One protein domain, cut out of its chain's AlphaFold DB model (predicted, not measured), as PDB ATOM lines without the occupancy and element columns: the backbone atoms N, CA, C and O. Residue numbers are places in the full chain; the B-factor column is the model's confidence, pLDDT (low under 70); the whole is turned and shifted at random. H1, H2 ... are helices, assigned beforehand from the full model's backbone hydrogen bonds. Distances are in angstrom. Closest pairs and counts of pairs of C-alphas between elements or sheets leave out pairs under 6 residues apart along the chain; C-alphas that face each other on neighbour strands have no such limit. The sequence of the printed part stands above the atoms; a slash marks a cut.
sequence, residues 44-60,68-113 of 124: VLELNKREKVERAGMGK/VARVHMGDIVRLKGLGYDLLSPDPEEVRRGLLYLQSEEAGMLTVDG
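AT A GLANCE: This is residues 44 to 60 and 68 to 113 of the 124 residues of an uncharacterized protein of candidate division NC10 bacterium (UniProt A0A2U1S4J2). An elongated model has helix H1 by itself at one end and helices H2 and H3 near each other at the other end, about perpendicular to one another. Between the two ends lie stretches with no named element, residues 68 to 72 leading into H2 and residues 105 to 113 after H3. The printed part has 63 residues with three named helices, H1, H2 and H3 in that order along the chain, and no named strand; the class is all helix. It is only just compact, close to loose, with a radius of gyration of the C-alphas of 12.4 A and spans of 35 by 21 by 18 A.

IN THESE COORDINATES: H1, residues 44 to 55, begins with C-alpha 44 at (-21.003, 18.879, 34.130) and measures 16.5 A from first to last C-alpha. H2, residues 73 to 81, measures 12.7 A and begins with C-alpha 73 at (-13.859, 20.652, 26.454). H3, residues 91 to 104, is the longest helix at 20.0 A and ends with C-alpha 104 at (-6.639, 17.260, 42.272).

HOW THE PARTS SIT: H1 is apart from H2 and apart from H3. H2 and H3 are close but not clearly touching, with 1 pair of C-alphas within 8 A, those of Leu 79 and Gly 97 at 7.5 A. Their lines are about perpendicular, at 78 degrees, and their centres are 12.8 A apart. In H1, H2 and H3 every O i to N i+4 pair is within hydrogen-bond range.

THE WHOLE: The two C-alphas farthest apart, those of Gly 57 and Gly 81, are 36.6 A apart. Residues 61 to 67 are not printed, and C-alphas 60 and 68 are 11.1 A apart across this cut, which falls in the link from H1 to H2. The link from H2 to H3, with 9 residues between them, is short. The mean pLDDT of the printed part is 82.7, and residues 56 to 60 are under 70.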
ATOM      1  N   VAL A  44     -21.711  20.169  34.220       79.12
ATOM      2  CA  VAL A  44     -21.003  18.879  34.130       79.12
ATOM      3  C   VAL A  44     -20.659  18.354  35.523       79.12
ATOM      4  O   VAL A  44     -20.822  17.163  35.794       79.12
ATOM      5  N   LEU A  45     -20.252  19.236  36.437       82.88
ATOM      6  CA  LEU A  45     -19.976  18.866  37.825       82.88
ATOM      7  C   LEU A  45     -21.235  18.394  38.564       82.88
ATOM      8  O   LEU A  45     -21.162  17.452  39.353       82.88
ATOM      9  N   GLU A  46     -22.388  19.015  38.326       83.00
ATOM     10  CA  GLU A  46     -23.666  18.595  38.908       83.00
ATOM     11  C   GLU A  46     -24.127  17.239  38.374       83.00
ATOM     12  O   GLU A  46     -24.530  16.378  39.162       83.00
ATOM     13  N   LEU A  47     -23.991  17.002  37.066       82.06
ATOM     14  CA  LEU A  47     -24.276  15.699  36.464       82.06
ATOM     15  C   LEU A  47     -23.374  14.606  37.043       82.06
ATOM     16  O   LEU A  47     -23.870  13.558  37.453       82.06
ATOM     17  N   ASN A  48     -22.072  14.870  37.168       83.88
ATOM     18  CA  ASN A  48     -21.127  13.914  37.741       83.88
ATOM     19  C   ASN A  48     -21.451  13.595  39.204       83.88
ATOM     20  O   ASN A  48     -21.423  12.432  39.606       83.88
ATOM     21  N   LYS A  49     -21.808  14.613  40.002       83.81
ATOM     22  CA  LYS A  49     -22.258  14.425  41.391       83.81
ATOM     23  C   LYS A  49     -23.522  13.578  41.458       83.81
ATOM     24  O   LYS A  49     -23.600  12.685  42.298       83.81
ATOM     25  N   ARG A  50     -24.493  13.835  40.581       82.25
ATOM     26  CA  ARG A  50     -25.737  13.066  40.521       82.25
ATOM     27  C   ARG A  50     -25.475  11.605  40.157       82.25
ATOM     28  O   ARG A  50     -25.916  10.729  40.892       82.25
ATOM     29  N   GLU A  51     -24.708  11.343  39.099       80.69
ATOM     30  CA  GLU A  51     -24.349   9.977  38.684       80.69
ATOM     31  C   GLU A  51     -23.581   9.229  39.785       80.69
ATOM     32  O   GLU A  51     -23.785   8.034  40.004       80.69
ATOM     33  N   LYS A  52     -22.721   9.942  40.518       80.75
ATOM     34  CA  LYS A  52     -21.978   9.394  41.654       80.75
ATOM     35  C   LYS A  52     -22.905   8.998  42.807       80.75
ATOM     36  O   LYS A  52     -22.806   7.885  43.312       80.75
ATOM     37  N   VAL A  53     -23.851   9.862  43.181       82.19
ATOM     38  CA  VAL A  53     -24.856   9.554  44.215       82.19
ATOM     39  C   VAL A  53     -25.754   8.390  43.791       82.19
ATOM     40  O   VAL A  53     -26.001   7.498  44.596       82.19
ATOM     41  N   GLU A  54     -26.192   8.342  42.530       78.56
ATOM     42  CA  GLU A  54     -27.004   7.234  41.997       78.56
ATOM     43  C   GLU A  54     -26.260   5.885  42.044       78.56
ATOM     44  O   GLU A  54     -26.879   4.827  42.181       78.56
ATOM     45  N   ARG A  55     -24.924   5.902  41.969       71.56
ATOM     46  CA  ARG A  55     -24.074   4.705  42.066       71.56
ATOM     47  C   ARG A  55     -23.677   4.326  43.488       71.56
ATOM     48  O   ARG A  55     -23.220   3.194  43.683       71.56
ATOM     49  N   ALA A  56     -23.858   5.209  44.467       64.50
ATOM     50  CA  ALA A  56     -23.512   4.961  45.860       64.50
ATOM     51  C   ALA A  56     -24.367   3.808  46.426       64.50
ATOM     52  O   ALA A  56     -25.504   3.991  46.847       64.50
ATOM     53  N   GLY A  57     -23.820   2.588  46.401       60.12
ATOM     54  CA  GLY A  57     -24.506   1.362  46.832       60.12
ATOM     55  C   GLY A  57     -24.439   0.212  45.821       60.12
ATOM     56  O   GLY A  57     -24.657  -0.941  46.190       60.12
ATOM     57  N   MET A  58     -24.070   0.482  44.565       63.28
ATOM     58  CA  MET A  58     -23.741  -0.567  43.597       63.28
ATOM     59  C   MET A  58     -22.296  -1.046  43.804       63.28
ATOM     60  O   MET A  58     -21.442  -0.315  44.305       63.28
ATOM     61  N   GLY A  59     -21.996  -2.298  43.434       61.56
ATOM     62  CA  GLY A  59     -20.617  -2.797  43.471       61.56
ATOM     63  C   GLY A  59     -19.698  -1.857  42.684       61.56
ATOM     64  O   GLY A  59     -20.020  -1.532  41.543       61.56
ATOM     65  N   LYS A  60     -18.574  -1.441  43.294       61.44
ATOM     66  CA  LYS A  60     -17.706  -0.325  42.846       61.44
ATOM     67  C   LYS A  60     -17.402  -0.302  41.342       61.44
ATOM     68  O   LYS A  60     -17.269   0.771  40.769       61.44
ATOM     69  N   VAL A  68     -16.255   6.460  33.601       78.81
ATOM     70  CA  VAL A  68     -15.405   6.866  34.741       78.81
ATOM     71  C   VAL A  68     -15.391   8.378  34.977       78.81
ATOM     72  O   VAL A  68     -15.288   8.820  36.122       78.81
ATOM     73  N   ALA A  69     -15.456   9.171  33.910       82.31
ATOM     74  CA  ALA A  69     -15.342  10.620  33.981       82.31
ATOM     75  C   ALA A  69     -16.063  11.265  32.800       82.31
ATOM     76  O   ALA A  69     -15.944  10.787  31.669       82.31
ATOM     77  N   ARG A  70     -16.736  12.384  33.069       83.69
ATOM     78  CA  ARG A  70     -17.209  13.309  32.043       83.69
ATOM     79  C   ARG A  70     -16.475  14.622  32.247       83.69
ATOM     80  O   ARG A  70     -16.599  15.249  33.298       83.69
ATOM     81  N   VAL A  71     -15.680  14.992  31.251       82.69
ATOM     82  CA  VAL A  71     -14.845  16.194  31.266       82.69
ATOM     83  C   VAL A  71     -15.342  17.115  30.170       82.69
ATOM     84  O   VAL A  71     -15.610  16.666  29.055       82.69
ATOM     85  N   HIS A  72     -15.482  18.395  30.492       84.12
ATOM     86  CA  HIS A  72     -15.854  19.383  29.499       84.12
ATOM     87  C   HIS A  72     -14.655  19.808  28.639       84.12
ATOM     88  O   HIS A  72     -13.518  19.830  29.108       84.12
ATOM     89  N   MET A  73     -14.902  20.221  27.393       81.44
ATOM     90  CA  MET A  73     -13.859  20.652  26.454       81.44
ATOM     91  C   MET A  73     -12.995  21.813  26.982       81.44
ATOM     92  O   MET A  73     -11.780  21.817  26.812       81.44
ATOM     93  N   GLY A  74     -13.595  22.778  27.682       79.81
ATOM     94  CA  GLY A  74     -12.876  23.880  28.337       79.81
ATOM     95  C   GLY A  74     -11.873  23.408  29.396       79.81
ATOM     96  O   GLY A  74     -10.755  23.920  29.464       79.81
ATOM     97  N   ASP A  75     -12.222  22.373  30.163       80.81
ATOM     98  CA  ASP A  75     -11.302  21.763  31.125       80.81
ATOM     99  C   ASP A  75     -10.168  21.000  30.430       80.81
ATOM    100  O   ASP A  75      -9.037  21.020  30.909       80.81
ATOM    101  N   ILE A  76     -10.416  20.415  29.253       84.12
ATOM    102  CA  ILE A  76      -9.363  19.798  28.429       84.12
ATOM    103  C   ILE A  76      -8.339  20.850  27.981       84.12
ATOM    104  O   ILE A  76      -7.134  20.624  28.083       84.12
ATOM    105  N   VAL A  77      -8.796  22.023  27.532       86.06
ATOM    106  CA  VAL A  77      -7.903  23.128  27.136       86.06
ATOM    107  C   VAL A  77      -7.095  23.633  28.336       86.06
ATOM    108  O   VAL A  77      -5.889  23.861  28.216       86.06
ATOM    109  N   ARG A  78      -7.724  23.751  29.512       85.44
ATOM    110  CA  ARG A  78      -7.040  24.133  30.755       85.44
ATOM    111  C   ARG A  78      -5.971  23.115  31.155       85.44
ATOM    112  O   ARG A  78      -4.848  23.508  31.460       85.44
ATOM    113  N   LEU A  79      -6.290  21.821  31.114       86.00
ATOM    114  CA  LEU A  79      -5.344  20.738  31.404       86.00
ATOM    115  C   LEU A  79      -4.161  20.749  30.434       86.00
ATOM    116  O   LEU A  79      -3.016  20.600  30.863       86.00
ATOM    117  N   LYS A  80      -4.414  21.039  29.154       87.69
ATOM    118  CA  LYS A  80      -3.356  21.197  28.153       87.69
ATOM    119  C   LYS A  80      -2.408  22.347  28.495       87.69
ATOM    120  O   LYS A  80      -1.196  22.186  28.374       87.69
ATOM    121  N   GLY A  81      -2.933  23.468  28.996       85.94
ATOM    122  CA  GLY A  81      -2.123  24.579  29.513       85.94
ATOM    123  C   GLY A  81      -1.257  24.208  30.727       85.94
ATOM    124  O   GLY A  81      -0.189  24.781  30.913       85.94
ATOM    125  N   LEU A  82      -1.679  23.216  31.516       84.81
ATOM    126  CA  LEU A  82      -0.929  22.673  32.655       84.81
ATOM    127  C   LEU A  82       0.078  21.575  32.259       84.81
ATOM    128  O   LEU A  82       0.787  21.060  33.122       84.81
ATOM    129  N   GLY A  83       0.157  21.211  30.975       87.62
ATOM    130  CA  GLY A  83       1.045  20.159  30.474       87.62
ATOM    131  C   GLY A  83       0.458  18.744  30.520       87.62
ATOM    132  O   GLY A  83       1.200  17.774  30.370       87.62
ATOM    133  N   TYR A  84      -0.858  18.609  30.712       89.00
ATOM    134  CA  TYR A  84      -1.570  17.333  30.670       89.00
ATOM    135  C   TYR A  84      -2.498  17.279  29.453       89.00
ATOM    136  O   TYR A  84      -3.510  17.976  29.413       89.00
ATOM    137  N   ASP A  85      -2.192  16.432  28.468       89.88
ATOM    138  CA  ASP A  85      -3.034  16.268  27.278       89.88
ATOM    139  C   ASP A  85      -3.819  14.946  27.330       89.88
ATOM    140  O   ASP A  85      -3.264  13.856  27.198       89.88
ATOM    141  N   LEU A  86      -5.134  15.052  27.548       86.44
ATOM    142  CA  LEU A  86      -6.057  13.911  27.571       86.44
ATOM    143  C   LEU A  86      -6.418  13.399  26.169       86.44
ATOM    144  O   LEU A  86      -6.954  12.299  26.051       86.44
ATOM    145  N   LEU A  87      -6.158  14.193  25.126       88.00
ATOM    146  CA  LEU A  87      -6.434  13.856  23.727       88.00
ATOM    147  C   LEU A  87      -5.158  13.450  22.973       88.00
ATOM    148  O   LEU A  87      -5.199  13.253  21.758       88.00
ATOM    149  N   SER A  88      -4.032  13.326  23.682       86.19
ATOM    150  CA  SER A  88      -2.782  12.838  23.108       86.19
ATOM    151  C   SER A  88      -2.927  11.386  22.634       86.19
ATOM    152  O   SER A  88      -3.588  10.580  23.296       86.19
ATOM    153  N   PRO A  89      -2.298  11.008  21.507       90.25
ATOM    154  CA  PRO A  89      -2.221   9.614  21.091       90.25
ATOM    155  C   PRO A  89      -1.323   8.762  22.006       90.25
ATOM    156  O   PRO A  89      -1.407   7.536  21.940       90.25
ATOM    157  N   ASP A  90      -0.465   9.370  22.842       89.12
ATOM    158  CA  ASP A  90       0.388   8.630  23.777       89.12
ATOM    159  C   ASP A  90      -0.397   8.184  25.028       89.12
ATOM    160  O   ASP A  90      -0.851   9.018  25.819       89.12
ATOM    161  N   PRO A  91      -0.536   6.867  25.280       87.00
ATOM    162  CA  PRO A  91      -1.285   6.375  26.432       87.00
ATOM    163  C   PRO A  91      -0.665   6.755  27.785       87.00
ATOM    164  O   PRO A  91      -1.391   6.820  28.781       87.00
ATOM    165  N   GLU A  92       0.650   6.990  27.872       86.62
ATOM    166  CA  GLU A  92       1.292   7.382  29.135       86.62
ATOM    167  C   GLU A  92       1.052   8.872  29.462       86.62
ATOM    168  O   GLU A  92       0.858   9.221  30.631       86.62
ATOM    169  N   GLU A  93       0.977   9.757  28.464       86.44
ATOM    170  CA  GLU A  93       0.480  11.137  28.614       86.44
ATOM    171  C   GLU A  93      -0.966  11.190  29.097       86.44
ATOM    172  O   GLU A  93      -1.245  11.808  30.132       86.44
ATOM    173  N   VAL A  94      -1.862  10.465  28.424       89.19
ATOM    174  CA  VAL A  94      -3.276  10.395  28.817       89.19
ATOM    175  C   VAL A  94      -3.400   9.882  30.250       89.19
ATOM    176  O   VAL A  94      -4.122  10.450  31.070       89.19
ATOM    177  N   ARG A  95      -2.630   8.851  30.617       87.62
ATOM    178  CA  ARG A  95      -2.613   8.317  31.984       87.62
ATOM    179  C   ARG A  95      -2.146   9.342  33.015       87.62
ATOM    180  O   ARG A  95      -2.720   9.388  34.103       87.62
ATOM    181  N   ARG A  96      -1.111  10.135  32.720       88.19
ATOM    182  CA  ARG A  96      -0.639  11.202  33.620       88.19
ATOM    183  C   ARG A  96      -1.728  12.246  33.847       88.19
ATOM    184  O   ARG A  96      -1.986  12.583  35.001       88.19
ATOM    185  N   GLY A  97      -2.413  12.666  32.784       88.88
ATOM    186  CA  GLY A  97      -3.554  13.579  32.885       88.88
ATOM    187  C   GLY A  97      -4.704  13.001  33.711       88.88
ATOM    188  O   GLY A  97      -5.218  13.661  34.608       88.88
ATOM    189  N   LEU A  98      -5.054  11.730  33.495       88.56
ATOM    190  CA  LEU A  98      -6.099  11.049  34.268       88.56
ATOM    191  C   LEU A  98      -5.723  10.861  35.747       88.56
ATOM    192  O   LEU A  98      -6.585  10.945  36.622       88.56
ATOM    193  N   LEU A  99      -4.445  10.622  36.051       90.50
ATOM    194  CA  LEU A  99      -3.951  10.539  37.427       90.50
ATOM    195  C   LEU A  99      -3.995  11.897  38.134       90.50
ATOM    196  O   LEU A  99      -4.354  11.927  39.310       90.50
ATOM    197  N   TYR A 100      -3.658  12.979  37.427       90.62
ATOM    198  CA  TYR A 100      -3.780  14.347  37.930       90.62
ATOM    199  C   TYR A 100      -5.244  14.698  38.223       90.62
ATOM    200  O   TYR A 100      -5.578  15.122  39.326       90.62
ATOM    201  N   LEU A 101      -6.143  14.412  37.279       88.62
ATOM    202  CA  LEU A 101      -7.579  14.642  37.444       88.62
ATOM    203  C   LEU A 101      -8.144  13.837  38.624       88.62
ATOM    204  O   LEU A 101      -8.967  14.333  39.384       88.62
ATOM    205  N   GLN A 102      -7.649  12.618  38.852       89.38
ATOM    206  CA  GLN A 102      -8.020  11.823  40.022       89.38
ATOM    207  C   GLN A 102      -7.497  12.390  41.354       89.38
ATOM    208  O   GLN A 102      -8.144  12.167  42.379       89.38
ATOM    209  N   SER A 103      -6.325  13.037  41.385       87.75
ATOM    210  CA  SER A 103      -5.735  13.550  42.630       87.75
ATOM    211  C   SER A 103      -6.234  14.939  43.004       87.75
ATOM    212  O   SER A 103      -6.585  15.143  44.163       87.75
ATOM    213  N   GLU A 104      -6.295  15.854  42.038       87.12
ATOM    214  CA  GLU A 104      -6.639  17.260  42.272       87.12
ATOM    215  C   GLU A 104      -8.127  17.536  42.023       87.12
ATOM    216  O   GLU A 104      -8.761  18.297  42.750       87.12
ATOM    217  N   GLU A 105      -8.719  16.889  41.016       83.69
ATOM    218  CA  GLU A 105     -10.025  17.272  40.460       83.69
ATOM    219  C   GLU A 105     -11.027  16.113  40.478       83.69
ATOM    220  O   GLU A 105     -11.787  15.873  39.536       83.69
ATOM    221  N   ALA A 106     -11.084  15.403  41.608       82.69
ATOM    222  CA  ALA A 106     -11.947  14.234  41.791       82.69
ATOM    223  C   ALA A 106     -13.457  14.518  41.607       82.69
ATOM    224  O   ALA A 106     -14.250  13.580  41.516       82.69
ATOM    225  N   GLY A 107     -13.872  15.790  41.551       82.25
ATOM    226  CA  GLY A 107     -15.239  16.208  41.214       82.25
ATOM    227  C   GLY A 107     -15.632  15.970  39.750       82.25
ATOM    228  O   GLY A 107     -16.820  15.925  39.444       82.25
ATOM    229  N   MET A 108     -14.659  15.769  38.856       84.12
ATOM    230  CA  MET A 108     -14.906  15.403  37.455       84.12
ATOM    231  C   MET A 108     -15.141  13.895  37.250       84.12
ATOM    232  O   MET A 108     -15.480  13.452  36.151       84.12
ATOM    233  N   LEU A 109     -14.956  13.089  38.299       84.94
ATOM    234  CA  LEU A 109     -15.176  11.648  38.256       84.94
ATOM    235  C   LEU A 109     -16.629  11.305  38.600       84.94
ATOM    236  O   LEU A 109     -17.199  11.827  39.557       84.94
ATOM    237  N   THR A 110     -17.194  10.352  37.862       82.94
ATOM    238  CA  THR A 110     -18.562   9.834  38.060       82.94
ATOM    239  C   THR A 110     -18.593   8.576  38.933       82.94
ATOM    240  O   THR A 110     -19.640   7.955  39.124       82.94
ATOM    241  N   VAL A 111     -17.430   8.151  39.433       79.19
ATOM    242  CA  VAL A 111     -17.258   6.937  40.236       79.19
ATOM    243  C   VAL A 111     -16.657   7.248  41.598       79.19
ATOM    244  O   VAL A 111     -15.793   8.114  41.753       79.19
ATOM    245  N   ASP A 112     -17.079   6.479  42.595       74.31
ATOM    246  CA  ASP A 112     -16.488   6.498  43.925       74.31
ATOM    247  C   ASP A 112     -15.192   5.678  43.954       74.31
ATOM    248  O   ASP A 112     -15.203   4.447  43.902       74.31
ATOM    249  N   GLY A 113     -14.046   6.357  44.065       75.56
ATOM    250  CA  GLY A 113     -12.754   5.720  44.326       75.56
ATOM    251  C   GLY A 113     -11.613   6.219  43.444       75.56
ATOM    252  O   GLY A 113     -11.600   7.359  42.995       75.56
TER     253      GLY A 113